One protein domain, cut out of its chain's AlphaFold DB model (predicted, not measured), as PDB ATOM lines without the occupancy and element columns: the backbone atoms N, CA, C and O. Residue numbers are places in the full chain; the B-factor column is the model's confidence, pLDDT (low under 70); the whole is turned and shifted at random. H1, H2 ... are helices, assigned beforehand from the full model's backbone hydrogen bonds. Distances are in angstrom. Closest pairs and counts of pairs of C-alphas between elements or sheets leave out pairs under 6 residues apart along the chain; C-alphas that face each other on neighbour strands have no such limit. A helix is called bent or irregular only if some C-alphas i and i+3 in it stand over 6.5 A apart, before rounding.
ATOM      1  N   ASP A  71     320.097 369.538 423.029       79.81
ATOM      2  CA  ASP A  71     320.483 370.685 422.198       79.81
ATOM      3  C   ASP A  71     321.420 371.665 422.934       79.81
ATOM      4  O   ASP A  71     322.425 372.102 422.376       79.81
ATOM      5  N   MET A  72     321.145 371.972 424.206       79.94
ATOM      6  CA  MET A  72     321.991 372.845 425.026       79.94
ATOM      7  C   MET A  72     323.315 372.168 425.386       79.94
ATOM      8  O   MET A  72     324.336 372.835 425.527       79.94
ATOM      9  N   VAL A  73     323.316 370.839 425.508       82.06
ATOM     10  CA  VAL A  73     324.536 370.055 425.749       82.06
ATOM     11  C   VAL A  73     325.408 370.026 424.498       82.06
ATOM     12  O   VAL A  73     326.619 370.194 424.608       82.06
ATOM     13  N   LEU A  74     324.812 369.847 423.317       82.69
ATOM     14  CA  LEU A  74     325.522 369.887 422.037       82.69
ATOM     15  C   LEU A  74     326.183 371.253 421.817       82.69
ATOM     16  O   LEU A  74     327.397 371.290 421.641       82.69
ATOM     17  N   LYS A  75     325.445 372.357 422.003       84.62
ATOM     18  CA  LYS A  75     325.986 373.730 421.918       84.62
ATOM     19  C   LYS A  75     327.149 373.983 422.888       84.62
ATOM     20  O   LYS A  75     328.124 374.632 422.528       84.62
ATOM     21  N   ILE A  76     327.077 373.463 424.120       85.62
ATOM     22  CA  ILE A  76     328.194 373.548 425.082       85.62
ATOM     23  C   ILE A  76     329.417 372.784 424.564       85.62
ATOM     24  O   ILE A  76     330.531 373.294 424.654       85.62
ATOM     25  N   ASN A  77     329.222 371.585 424.010       83.25
ATOM     26  CA  ASN A  77     330.319 370.781 423.473       83.25
ATOM     27  C   ASN A  77     330.974 371.453 422.256       83.25
ATOM     28  O   ASN A  77     332.199 371.458 422.164       83.25
ATOM     29  N   GLU A  78     330.174 372.021 421.350       87.19
ATOM     30  CA  GLU A  78     330.632 372.760 420.164       87.19
ATOM     31  C   GLU A  78     331.516 373.944 420.578       87.19
ATOM     32  O   GLU A  78     332.694 373.975 420.226       87.19
ATOM     33  N   LEU A  79     331.019 374.824 421.455       85.44
ATOM     34  CA  LEU A  79     331.770 375.986 421.949       85.44
ATOM     35  C   LEU A  79     333.094 375.607 422.641       85.44
ATOM     36  O   LEU A  79     334.099 376.293 422.466       85.44
ATOM     37  N   ILE A  80     333.122 374.516 423.414       84.06
ATOM     38  CA  ILE A  80     334.350 374.018 424.066       84.06
ATOM     39  C   ILE A  80     335.334 373.425 423.048       84.06
ATOM     40  O   ILE A  80     336.544 373.568 423.218       84.06
ATOM     41  N   THR A  81     334.823 372.768 422.004       80.88
ATOM     42  CA  THR A  81     335.639 372.192 420.922       80.88
ATOM     43  C   THR A  81     336.265 373.296 420.070       80.88
ATOM     44  O   THR A  81     337.429 373.186 419.698       80.88
ATOM     45  N   GLU A  82     335.528 374.379 419.814       83.38
ATOM     46  CA  GLU A  82     336.027 375.565 419.109       83.38
ATOM     47  C   GLU A  82     337.029 376.366 419.952       83.38
ATOM     48  O   GLU A  82     338.048 376.819 419.436       83.38
ATOM     49  N   ASN A  83     336.757 376.553 421.250       79.62
ATOM     50  CA  ASN A  83     337.560 377.397 422.136       79.62
ATOM     51  C   ASN A  83     337.716 376.784 423.539       79.62
ATOM     52  O   ASN A  83     336.968 377.084 424.474       79.62
ATOM     53  N   ASN A  84     338.776 375.994 423.729       77.19
ATOM     54  CA  ASN A  84     339.068 375.322 425.004       77.19
ATOM     55  C   ASN A  84     339.415 376.269 426.181       77.19
ATOM     56  O   ASN A  84     339.453 375.826 427.327       77.19
ATOM     57  N   GLN A  85     339.636 377.566 425.927       78.44
ATOM     58  CA  GLN A  85     339.932 378.582 426.951       78.44
ATOM     59  C   GLN A  85     338.677 379.252 427.548       78.44
ATOM     60  O   GLN A  85     338.790 380.134 428.404       78.44
ATOM     61  N   LEU A  86     337.469 378.867 427.115       82.69
ATOM     62  CA  LEU A  86     336.226 379.472 427.597       82.69
ATOM     63  C   LEU A  86     335.968 379.182 429.082       82.69
ATOM     64  O   LEU A  86     335.757 378.050 429.517       82.69
ATOM     65  N   THR A  87     335.889 380.245 429.878       83.50
ATOM     66  CA  THR A  87     335.563 380.158 431.303       83.50
ATOM     67  C   THR A  87     334.073 379.862 431.502       83.50
ATOM     68  O   THR A  87     333.219 380.411 430.805       83.50
ATOM     69  N   LYS A  88     333.719 379.102 432.550       84.75
ATOM     70  CA  LYS A  88     332.321 378.786 432.935       84.75
ATOM     71  C   LYS A  88     331.350 379.983 432.941       84.75
ATOM     72  O   LYS A  88     330.179 379.814 432.625       84.75
ATOM     73  N   LYS A  89     331.830 381.189 433.284       83.94
ATOM     74  CA  LYS A  89     331.044 382.437 433.249       83.94
ATOM     75  C   LYS A  89     330.741 382.908 431.820       83.94
ATOM     76  O   LYS A  89     329.652 383.400 431.572       83.94
ATOM     77  N   GLN A  90     331.677 382.745 430.885       86.31
ATOM     78  CA  GLN A  90     331.479 383.103 429.477       86.31
ATOM     79  C   GLN A  90     330.476 382.149 428.820       86.31
ATOM     80  O   GLN A  90     329.523 382.614 428.206       86.31
ATOM     81  N   LEU A  91     330.611 380.834 429.044       85.50
ATOM     82  CA  LEU A  91     329.632 379.831 428.594       85.50
ATOM     83  C   LEU A  91     328.224 380.096 429.157       85.50
ATOM     84  O   LEU A  91     327.245 380.055 428.416       85.50
ATOM     85  N   ALA A  92     328.125 380.425 430.451       86.94
ATOM     86  CA  ALA A  92     326.867 380.809 431.096       86.94
ATOM     87  C   ALA A  92     326.215 382.033 430.426       86.94
ATOM     88  O   ALA A  92     325.024 382.000 430.118       86.94
ATOM     89  N   ASN A  93     327.004 383.075 430.145       86.19
ATOM     90  CA  ASN A  93     326.525 384.298 429.501       86.19
ATOM     91  C   ASN A  93     326.098 384.066 428.040       86.19
ATOM     92  O   ASN A  93     325.043 384.550 427.645       86.19
ATOM     93  N   MET A  94     326.880 383.322 427.248       85.19
ATOM     94  CA  MET A  94     326.577 383.066 425.828       85.19
ATOM     95  C   MET A  94     325.300 382.244 425.628       85.19
ATOM     96  O   MET A  94     324.573 382.462 424.665       85.19
ATOM     97  N   LEU A  95     325.020 381.306 426.536       83.06
ATOM     98  CA  LEU A  95     323.865 380.409 426.435       83.06
ATOM     99  C   LEU A  95     322.665 380.863 427.280       83.06
ATOM    100  O   LEU A  95     321.613 380.229 427.231       83.06
ATOM    101  N   ASN A  96     322.816 381.941 428.058       84.81
ATOM    102  CA  ASN A  96     321.846 382.413 429.051       84.81
ATOM    103  C   ASN A  96     321.435 381.314 430.065       84.81
ATOM    104  O   ASN A  96     320.262 381.136 430.398       84.81
ATOM    105  N   ILE A  97     322.421 380.544 430.540       84.69
ATOM    106  CA  ILE A  97     322.264 379.424 431.485       84.69
ATOM    107  C   ILE A  97     322.971 379.778 432.803       84.69
ATOM    108  O   ILE A  97     324.025 380.410 432.796       84.69
ATOM    109  N   SER A  98     322.457 379.333 433.957       85.75
ATOM    110  CA  SER A  98     323.158 379.545 435.233       85.75
ATOM    111  C   SER A  98     324.540 378.870 435.248       85.75
ATOM    112  O   SER A  98     324.717 377.745 434.773       85.75
ATOM    113  N   SER A  99     325.544 379.525 435.845       83.94
ATOM    114  CA  SER A  99     326.909 378.970 435.920       83.94
ATOM    115  C   SER A  99     326.975 377.615 436.639       83.94
ATOM    116  O   SER A  99     327.826 376.791 436.312       83.94
ATOM    117  N   GLU A 100     326.066 377.364 437.584       82.50
ATOM    118  CA  GLU A 100     325.901 376.069 438.260       82.50
ATOM    119  C   GLU A 100     325.446 374.970 437.296       82.50
ATOM    120  O   GLU A 100     325.940 373.845 437.355       82.50
ATOM    121  N   ARG A 101     324.528 375.291 436.375       81.38
ATOM    122  CA  ARG A 101     324.035 374.340 435.378       81.38
ATOM    123  C   ARG A 101     325.099 374.040 434.324       81.38
ATOM    124  O   ARG A 101     325.245 372.877 433.966       81.38
ATOM    125  N   VAL A 102     325.877 375.035 433.888       83.94
ATOM    126  CA  VAL A 102     327.052 374.803 433.023       83.94
ATOM    127  C   VAL A 102     328.046 373.869 433.720       83.94
ATOM    128  O   VAL A 102     328.437 372.860 433.143       83.94
ATOM    129  N   LEU A 103     328.386 374.141 434.985       84.25
ATOM    130  CA  LEU A 103     329.275 373.292 435.788       84.25
ATOM    131  C   LEU A 103     328.749 371.851 435.920       84.25
ATOM    132  O   LEU A 103     329.519 370.901 435.786       84.25
ATOM    133  N   TRP A 104     327.440 371.679 436.127       84.50
ATOM    134  CA  TRP A 104     326.809 370.359 436.158       84.50
ATOM    135  C   TRP A 104     326.897 369.632 434.808       84.50
ATOM    136  O   TRP A 104     327.208 368.448 434.794       84.50
ATOM    137  N   ILE A 105     326.689 370.312 433.675       83.44
ATOM    138  CA  ILE A 105     326.792 369.691 432.338       83.44
ATOM    139  C   ILE A 105     328.236 369.248 432.044       83.44
ATOM    140  O   ILE A 105     328.437 368.140 431.539       83.44
ATOM    141  N   LEU A 106     329.227 370.071 432.409       81.69
ATOM    142  CA  LEU A 106     330.654 369.758 432.268       81.69
ATOM    143  C   LEU A 106     331.031 368.473 433.037       81.69
ATOM    144  O   LEU A 106     331.549 367.528 432.442       81.69
ATOM    145  N   HIS A 107     330.712 368.392 434.332       78.94
ATOM    146  CA  HIS A 107     331.058 367.218 435.145       78.94
ATOM    147  C   HIS A 107     330.168 365.992 434.869       78.94
ATOM    148  O   HIS A 107     330.643 364.859 434.823       78.94
ATOM    149  N   ASP A 108     328.858 366.173 434.690       76.38
ATOM    150  CA  ASP A 108     327.931 365.040 434.602       76.38
ATOM    151  C   ASP A 108     327.858 364.433 433.197       76.38
ATOM    152  O   ASP A 108     327.909 363.209 433.055       76.38
ATOM    153  N   LYS A 109     327.767 365.265 432.150       70.50
ATOM    154  CA  LYS A 109     327.600 364.783 430.769       70.50
ATOM    155  C   LYS A 109     328.930 364.651 430.024       70.50
ATOM    156  O   LYS A 109     329.100 363.644 429.334       70.50
ATOM    157  N   LEU A 110     329.871 365.591 430.168       68.38
ATOM    158  CA  LEU A 110     331.132 365.575 429.410       68.38
ATOM    159  C   LEU A 110     332.195 364.635 429.993       68.38
ATOM    160  O   LEU A 110     332.625 363.728 429.278       68.38
ATOM    161  N   GLU A 111     332.565 364.762 431.272       68.19
ATOM    162  CA  GLU A 111     333.568 363.868 431.890       68.19
ATOM    163  C   GLU A 111     333.136 362.395 431.796       68.19
ATOM    164  O   GLU A 111     333.910 361.538 431.364       68.19
ATOM    165  N   LYS A 112     331.860 362.088 432.076       66.25
ATOM    166  CA  LYS A 112     331.329 360.721 431.922       66.25
ATOM    167  C   LYS A 112     331.258 360.252 430.466       66.25
ATOM    168  O   LYS A 112     331.288 359.046 430.235       66.25
ATOM    169  N   LYS A 113     331.136 361.149 429.478       68.75
ATOM    170  CA  LYS A 113     331.216 360.768 428.057       68.75
ATOM    171  C   LYS A 113     332.657 360.425 427.687       68.75
ATOM    172  O   LYS A 113     332.861 359.347 427.141       68.75
ATOM    173  N   MET A 114     333.636 361.257 428.055       68.25
ATOM    174  CA  MET A 114     335.058 360.937 427.867       68.25
ATOM    175  C   MET A 114     335.432 359.601 428.512       68.25
ATOM    176  O   MET A 114     336.005 358.753 427.837       68.25
ATOM    177  N   LEU A 115     335.052 359.375 429.775       65.12
ATOM    178  CA  LEU A 115     335.333 358.115 430.470       65.12
ATOM    179  C   LEU A 115     334.721 356.908 429.744       65.12
ATOM    180  O   LEU A 115     335.427 355.936 429.506       65.12
ATOM    181  N   ARG A 116     333.459 356.986 429.294       65.62
ATOM    182  CA  ARG A 116     332.829 355.898 428.519       65.62
ATOM    183  C   ARG A 116     333.496 355.651 427.164       65.62
ATOM    184  O   ARG A 116     333.582 354.499 426.748       65.62
ATOM    185  N   GLU A 117     333.947 356.687 426.455       71.81
ATOM    186  CA  GLU A 117     334.675 356.493 425.192       71.81
ATOM    187  C   GLU A 117     336.080 355.907 425.425       71.81
ATOM    188  O   GLU A 117     336.476 354.994 424.703       71.81
ATOM    189  N   LEU A 118     336.788 356.328 426.480       70.94
ATOM    190  CA  LEU A 118     338.075 355.749 426.893       70.94
ATOM    191  C   LEU A 118     337.942 354.294 427.374       70.94
ATOM    192  O   LEU A 118     338.795 353.457 427.077       70.94
ATOM    193  N   GLU A 119     336.862 353.955 428.078       69.88
ATOM    194  CA  GLU A 119     336.542 352.574 428.447       69.88
ATOM    195  C   GLU A 119     336.284 351.722 427.199       69.88
ATOM    196  O   GLU A 119     336.849 350.633 427.085       69.88
ATOM    197  N   LYS A 120     335.515 352.222 426.220       73.31
ATOM    198  CA  LYS A 120     335.295 351.524 424.940       73.31
ATOM    199  C   LYS A 120     336.597 351.298 424.174       73.31
ATOM    200  O   LYS A 120     336.831 350.169 423.749       73.31
ATOM    201  N   THR A 121     337.449 352.312 424.000       67.56
ATOM    202  CA  THR A 121     338.723 352.140 423.278       67.56
ATOM    203  C   THR A 121     339.659 351.199 424.028       67.56
ATOM    204  O   THR A 121     340.254 350.324 423.406       67.56
ATOM    205  N   THR A 122     339.704 351.276 425.360       73.31
ATOM    206  CA  THR A 122     340.464 350.340 426.203       73.31
ATOM    207  C   THR A 122     339.941 348.907 426.082       73.31
ATOM    208  O   THR A 122     340.739 347.973 426.013       73.31
ATOM    209  N   ILE A 123     338.621 348.697 426.030       74.38
ATOM    210  CA  ILE A 123     338.012 347.376 425.807       74.38
ATOM    211  C   ILE A 123     338.328 346.875 424.394       74.38
ATOM    212  O   ILE A 123     338.721 345.722 424.248       74.38
ATOM    213  N   VAL A 124     338.229 347.718 423.362       70.31
ATOM    214  CA  VAL A 124     338.579 347.350 421.978       70.31
ATOM    215  C   VAL A 124     340.061 346.986 421.860       70.31
ATOM    216  O   VAL A 124     340.371 345.949 421.281       70.31
ATOM    217  N   LEU A 125     340.966 347.763 422.464       66.88
ATOM    218  CA  LEU A 125     342.403 347.476 422.521       66.88
ATOM    219  C   LEU A 125     342.691 346.173 423.276       66.88
ATOM    220  O   LEU A 125     343.396 345.314 422.751       66.88
ATOM    221  N   LYS A 126     342.090 345.964 424.455       71.12
ATOM    222  CA  LYS A 126     342.201 344.698 425.205       71.12
ATOM    223  C   LYS A 126     341.669 343.513 424.397       71.12
ATOM    224  O   LYS A 126     342.307 342.468 424.387       71.12
ATOM    225  N   CYS A 127     340.565 343.676 423.669       60.22
ATOM    226  CA  CYS A 127     340.027 342.663 422.760       60.22
ATOM    227  C   CYS A 127     340.915 342.425 421.525       60.22
ATOM    228  O   CYS A 127     340.966 341.296 421.043       60.22
ATOM    229  N   LEU A 128     341.618 343.440 421.011       61.19
ATOM    230  CA  LEU A 128     342.595 343.285 419.924       61.19
ATOM    231  C   LEU A 128     343.834 342.514 420.400       61.19
ATOM    232  O   LEU A 128     344.274 341.583 419.731       61.19
ATOM    233  N   VAL A 129     344.363 342.875 421.572       60.56
ATOM    234  CA  VAL A 129     345.541 342.241 422.182       60.56
ATOM    235  C   VAL A 129     345.226 340.803 422.610       60.56
ATOM    236  O   VAL A 129     345.970 339.888 422.271       60.56
ATOM    237  N   ALA A 130     344.078 340.562 423.251       57.91
ATOM    238  CA  ALA A 130     343.629 339.220 423.631       57.91
ATOM    239  C   ALA A 130     343.336 338.303 422.425       57.91
ATOM    240  O   ALA A 130     343.338 337.085 422.572       57.91
ATOM    241  N   LYS A 131     343.125 338.862 421.224       57.19
ATOM    242  CA  LYS A 131     342.934 338.101 419.976       57.19
ATOM    243  C   LYS A 131     344.227 337.571 419.342       57.19
ATOM    244  O   LYS A 131     344.145 337.033 418.246       57.19
ATOM    245  N   HIS A 132     345.383 337.737 419.992       51.00
ATOM    246  CA  HIS A 132     346.668 337.014 419.859       51.00
ATOM    247  C   HIS A 132     346.957 336.125 418.613       51.00
ATOM    248  O   HIS A 132     347.537 335.051 418.723       51.00
ATOM    249  N   ILE A 133     346.647 336.604 417.405       50.53
ATOM    250  CA  ILE A 133     347.038 336.001 416.113       50.53
ATOM    251  C   ILE A 133     347.955 336.955 415.319       50.53
ATOM    252  O   ILE A 133     348.619 336.555 414.369       50.53
ATOM    253  N   LEU A 134     348.073 338.221 415.746       50.75
ATOM    254  CA  LEU A 134     348.749 339.280 414.987       50.75
ATOM    255  C   LEU A 134     350.053 339.809 415.614       50.75
ATOM    256  O   LEU A 134     350.529 340.879 415.248       50.75
ATOM    257  N   TRP A 135     350.689 339.017 416.486       53.53
ATOM    258  CA  TRP A 135     352.078 339.251 416.927       53.53
ATOM    259  C   TRP A 135     353.135 338.871 415.870       53.53
ATOM    260  O   TRP A 135     354.300 339.226 416.018       53.53
ATOM    261  N   ALA A 136     352.737 338.184 414.791       56.75
ATOM    262  CA  ALA A 136     353.631 337.753 413.711       56.75
ATOM    263  C   ALA A 136     353.550 338.613 412.429       56.75
ATOM    264  O   ALA A 136     354.367 338.431 411.529       56.75
ATOM    265  N   HIS A 137     352.588 339.538 412.308       55.50
ATOM    266  CA  HIS A 137     352.360 340.266 411.053       55.50
ATOM    267  C   HIS A 137     353.070 341.638 411.038       55.50
ATOM    268  O   HIS A 137     352.779 342.473 411.902       55.50
ATOM    269  N   PRO A 138     353.944 341.937 410.048       66.25
ATOM    270  CA  PRO A 138     354.742 343.173 410.016       66.25
ATOM    271  C   PRO A 138     353.928 344.471 410.118       66.25
ATOM    272  O   PRO A 138     354.388 345.458 410.689       66.25
ATOM    273  N   PHE A 139     352.695 344.456 409.605       58.19
ATOM    274  CA  PHE A 139     351.808 345.619 409.537       58.19
ATOM    275  C   PHE A 139     351.383 346.149 410.921       58.19
ATOM    276  O   PHE A 139     351.283 347.359 411.116       58.19
ATOM    277  N   CYS A 140     351.213 345.278 411.925       54.81
ATOM    278  CA  CYS A 140     350.881 345.721 413.287       54.81
ATOM    279  C   CYS A 140     352.034 346.458 413.970       54.81
ATOM    280  O   CYS A 140     351.797 347.350 414.782       54.81
ATOM    281  N   LYS A 141     353.278 346.129 413.609       58.22
ATOM    282  CA  LYS A 141     354.476 346.790 414.136       58.22
ATOM    283  C   LYS A 141     354.630 348.218 413.599       58.22
ATOM    284  O   LYS A 141     355.219 349.054 414.277       58.22
ATOM    285  N   LEU A 142     354.082 348.500 412.413       62.62
ATOM    286  CA  LEU A 142     353.985 349.851 411.857       62.62
ATOM    287  C   LEU A 142     352.900 350.661 412.575       62.62
ATOM    288  O   LEU A 142     353.214 351.716 413.117       62.62
ATOM    289  N   LEU A 143     351.679 350.126 412.697       55.03
ATOM    290  CA  LEU A 143     350.573 350.820 413.374       55.03
ATOM    291  C   LEU A 143     350.881 351.149 414.845       55.03
ATOM    292  O   LEU A 143     350.601 352.255 415.295       55.03
ATOM    293  N   PHE A 144     351.529 350.247 415.595       56.16
ATOM    294  CA  PHE A 144     351.979 350.555 416.963       56.16
ATOM    295  C   PHE A 144     353.024 351.679 417.014       56.16
ATOM    296  O   PHE A 144     353.029 352.468 417.955       56.16
ATOM    297  N   ARG A 145     353.903 351.772 416.008       57.84
ATOM    298  CA  ARG A 145     354.916 352.833 415.918       57.84
ATOM    299  C   ARG A 145     354.288 354.186 415.582       57.84
ATOM    300  O   ARG A 145     354.746 355.204 416.087       57.84
ATOM    301  N   GLU A 146     353.241 354.177 414.767       50.25
ATOM    302  CA  GLU A 146     352.469 355.355 414.366       50.25
ATOM    303  C   GLU A 146     351.615 355.885 415.534       50.25
ATOM    304  O   GLU A 146     351.641 357.077 415.828       50.25
ATOM    305  N   ILE A 147     350.970 354.991 416.299       58.41
ATOM    306  CA  ILE A 147     350.249 355.335 417.540       58.41
ATOM    307  C   ILE A 147     351.205 355.900 418.603       58.41
ATOM    308  O   ILE A 147     350.904 356.931 419.201       58.41
ATOM    309  N   ALA A 148     352.385 355.297 418.795       57.22
ATOM    310  CA  ALA A 148     353.390 355.804 419.734       57.22
ATOM    311  C   ALA A 148     353.940 357.191 419.339       57.22
ATOM    312  O   ALA A 148     354.266 358.002 420.207       57.22
ATOM    313  N   GLN A 149     354.016 357.498 418.037       51.81
ATOM    314  CA  GLN A 149     354.325 358.853 417.572       51.81
ATOM    315  C   GLN A 149     353.170 359.825 417.862       51.81
ATOM    316  O   GLN A 149     353.426 360.944 418.311       51.81
ATOM    317  N   LEU A 150     351.916 359.392 417.702       48.25
ATOM    318  CA  LEU A 150     350.734 360.207 417.996       48.25
ATOM    319  C   LEU A 150     350.623 360.582 419.487       48.25
ATOM    320  O   LEU A 150     350.349 361.737 419.810       48.25
ATOM    321  N   GLU A 151     350.888 359.637 420.397       47.19
ATOM    322  CA  GLU A 151     350.902 359.893 421.848       47.19
ATOM    323  C   GLU A 151     352.016 360.874 422.253       47.19
ATOM    324  O   GLU A 151     351.796 361.737 423.105       47.19
ATOM    325  N   SER A 152     353.185 360.808 421.601       49.12
ATOM    326  CA  SER A 152     354.291 361.738 421.872       49.12
ATOM    327  C   SER A 152     353.971 363.189 421.482       49.12
ATOM    328  O   SER A 152     354.336 364.108 422.212       49.12
ATOM    329  N   GLY A 153     353.214 363.403 420.398       46.97
ATOM    330  CA  GLY A 153     352.767 364.737 419.978       46.97
ATOM    331  C   GLY A 153     351.633 365.318 420.832       46.97
ATOM    332  O   GLY A 153     351.463 366.534 420.891       46.97
ATOM    333  N   PHE A 154     350.863 364.476 421.531       41.03
ATOM    334  CA  PHE A 154     349.746 364.929 422.367       41.03
ATOM    335  C   PHE A 154     350.197 365.518 423.721       41.03
ATOM    336  O   PHE A 154     349.467 366.296 424.336       41.03
ATOM    337  N   LEU A 155     351.411 365.187 424.181       43.16
ATOM    338  CA  LEU A 155     351.950 365.641 425.471       43.16
ATOM    339  C   LEU A 155     352.668 367.004 425.437       43.16
ATOM    340  O   LEU A 155     352.821 367.611 426.496       43.16
ATOM    341  N   GLU A 156     353.042 367.537 424.269       46.22
ATOM    342  CA  GLU A 156     353.659 368.878 424.169       46.22
ATOM    343  C   GLU A 156     352.648 370.042 424.243       46.22
ATOM    344  O   GLU A 156     353.034 371.179 424.510       46.22
TER     345      GLU A 156
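This is residues 71 to 156 of the 338 residues of the protein "HTH_48 domain-containing protein" of Lutzomyia longipalpis (UniProt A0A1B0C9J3). One long helix, H3, makes the length of the model, with the two short helices H1 and H2 gathered as a small head at its first end. Past the far end of H3 the link folds back, and H4 returns beside it across an open gap, like the second arm of a hook. The printed part has 86 residues with four named helices, H1, H2, H3 and H4 along the chain, and no named strand: all helix. It is extended, with a radius of gyration of the C-alphas of 18.8 A, and a rod in outline, spanning 57 by 25 by 18 A.

H1, residues 71 to 82, and H2, residues 88 to 95, only just touch, with 3 pairs of C-alphas within 8 A, at a steep tilt of 58 degrees, opposite ways; the closest C-alphas, of Ile 76 and Leu 91, are 7.3 A apart. H2 touches H3, residues 99 to 130, through residues 99 to 103 of H3 alone, about perpendicular at 78 degrees; the closest C-alphas, of Ala 92 and Ser 99, are 5.2 A apart. H1, with residues 73 to 77 alone, only just touches residues 105 to 110 of H3, with 3 pairs within 8 A, about perpendicular at 73 degrees; the closest C-alphas, of Val 73 and Ile 105, are 7.0 A apart. The helix packing is mostly crossed, the touching helices standing at large angles. H4, residues 138 to 154, is apart from H1, H2 and H3. In H1 and H2 every O i to N i+4 pair is within hydrogen-bond range; in H3 26 of 28 are, in H4 12 of 13.

H1 begins at C-alpha 71, (320.483, 370.685, 422.198). H3 runs 44.8 A from C-alpha 99, (326.909, 378.970, 435.920), to C-alpha 130, (343.629, 339.220, 423.631); it is neither bent nor irregular, but only just: C-alphas 108 and 111 are 6.4 A apart. H4, 25.5 A long, ends at C-alpha 154, (349.746, 364.929, 422.367). H1 is 16.6 A long and H2 10.8 A.

The C-alphas farthest apart, of Asn 96 and Ala 136, are 56.9 A apart. The printed part has no cut; the links H1 to H2 and H2 to H3 are tight, and H3 to H4 is short. Residues 81 to 86 and 111 to 156 stand free. The mean pLDDT of the printed part is 70.2; 40 residues are under 70, among them 127 to 156, and H4 has a mean of 54.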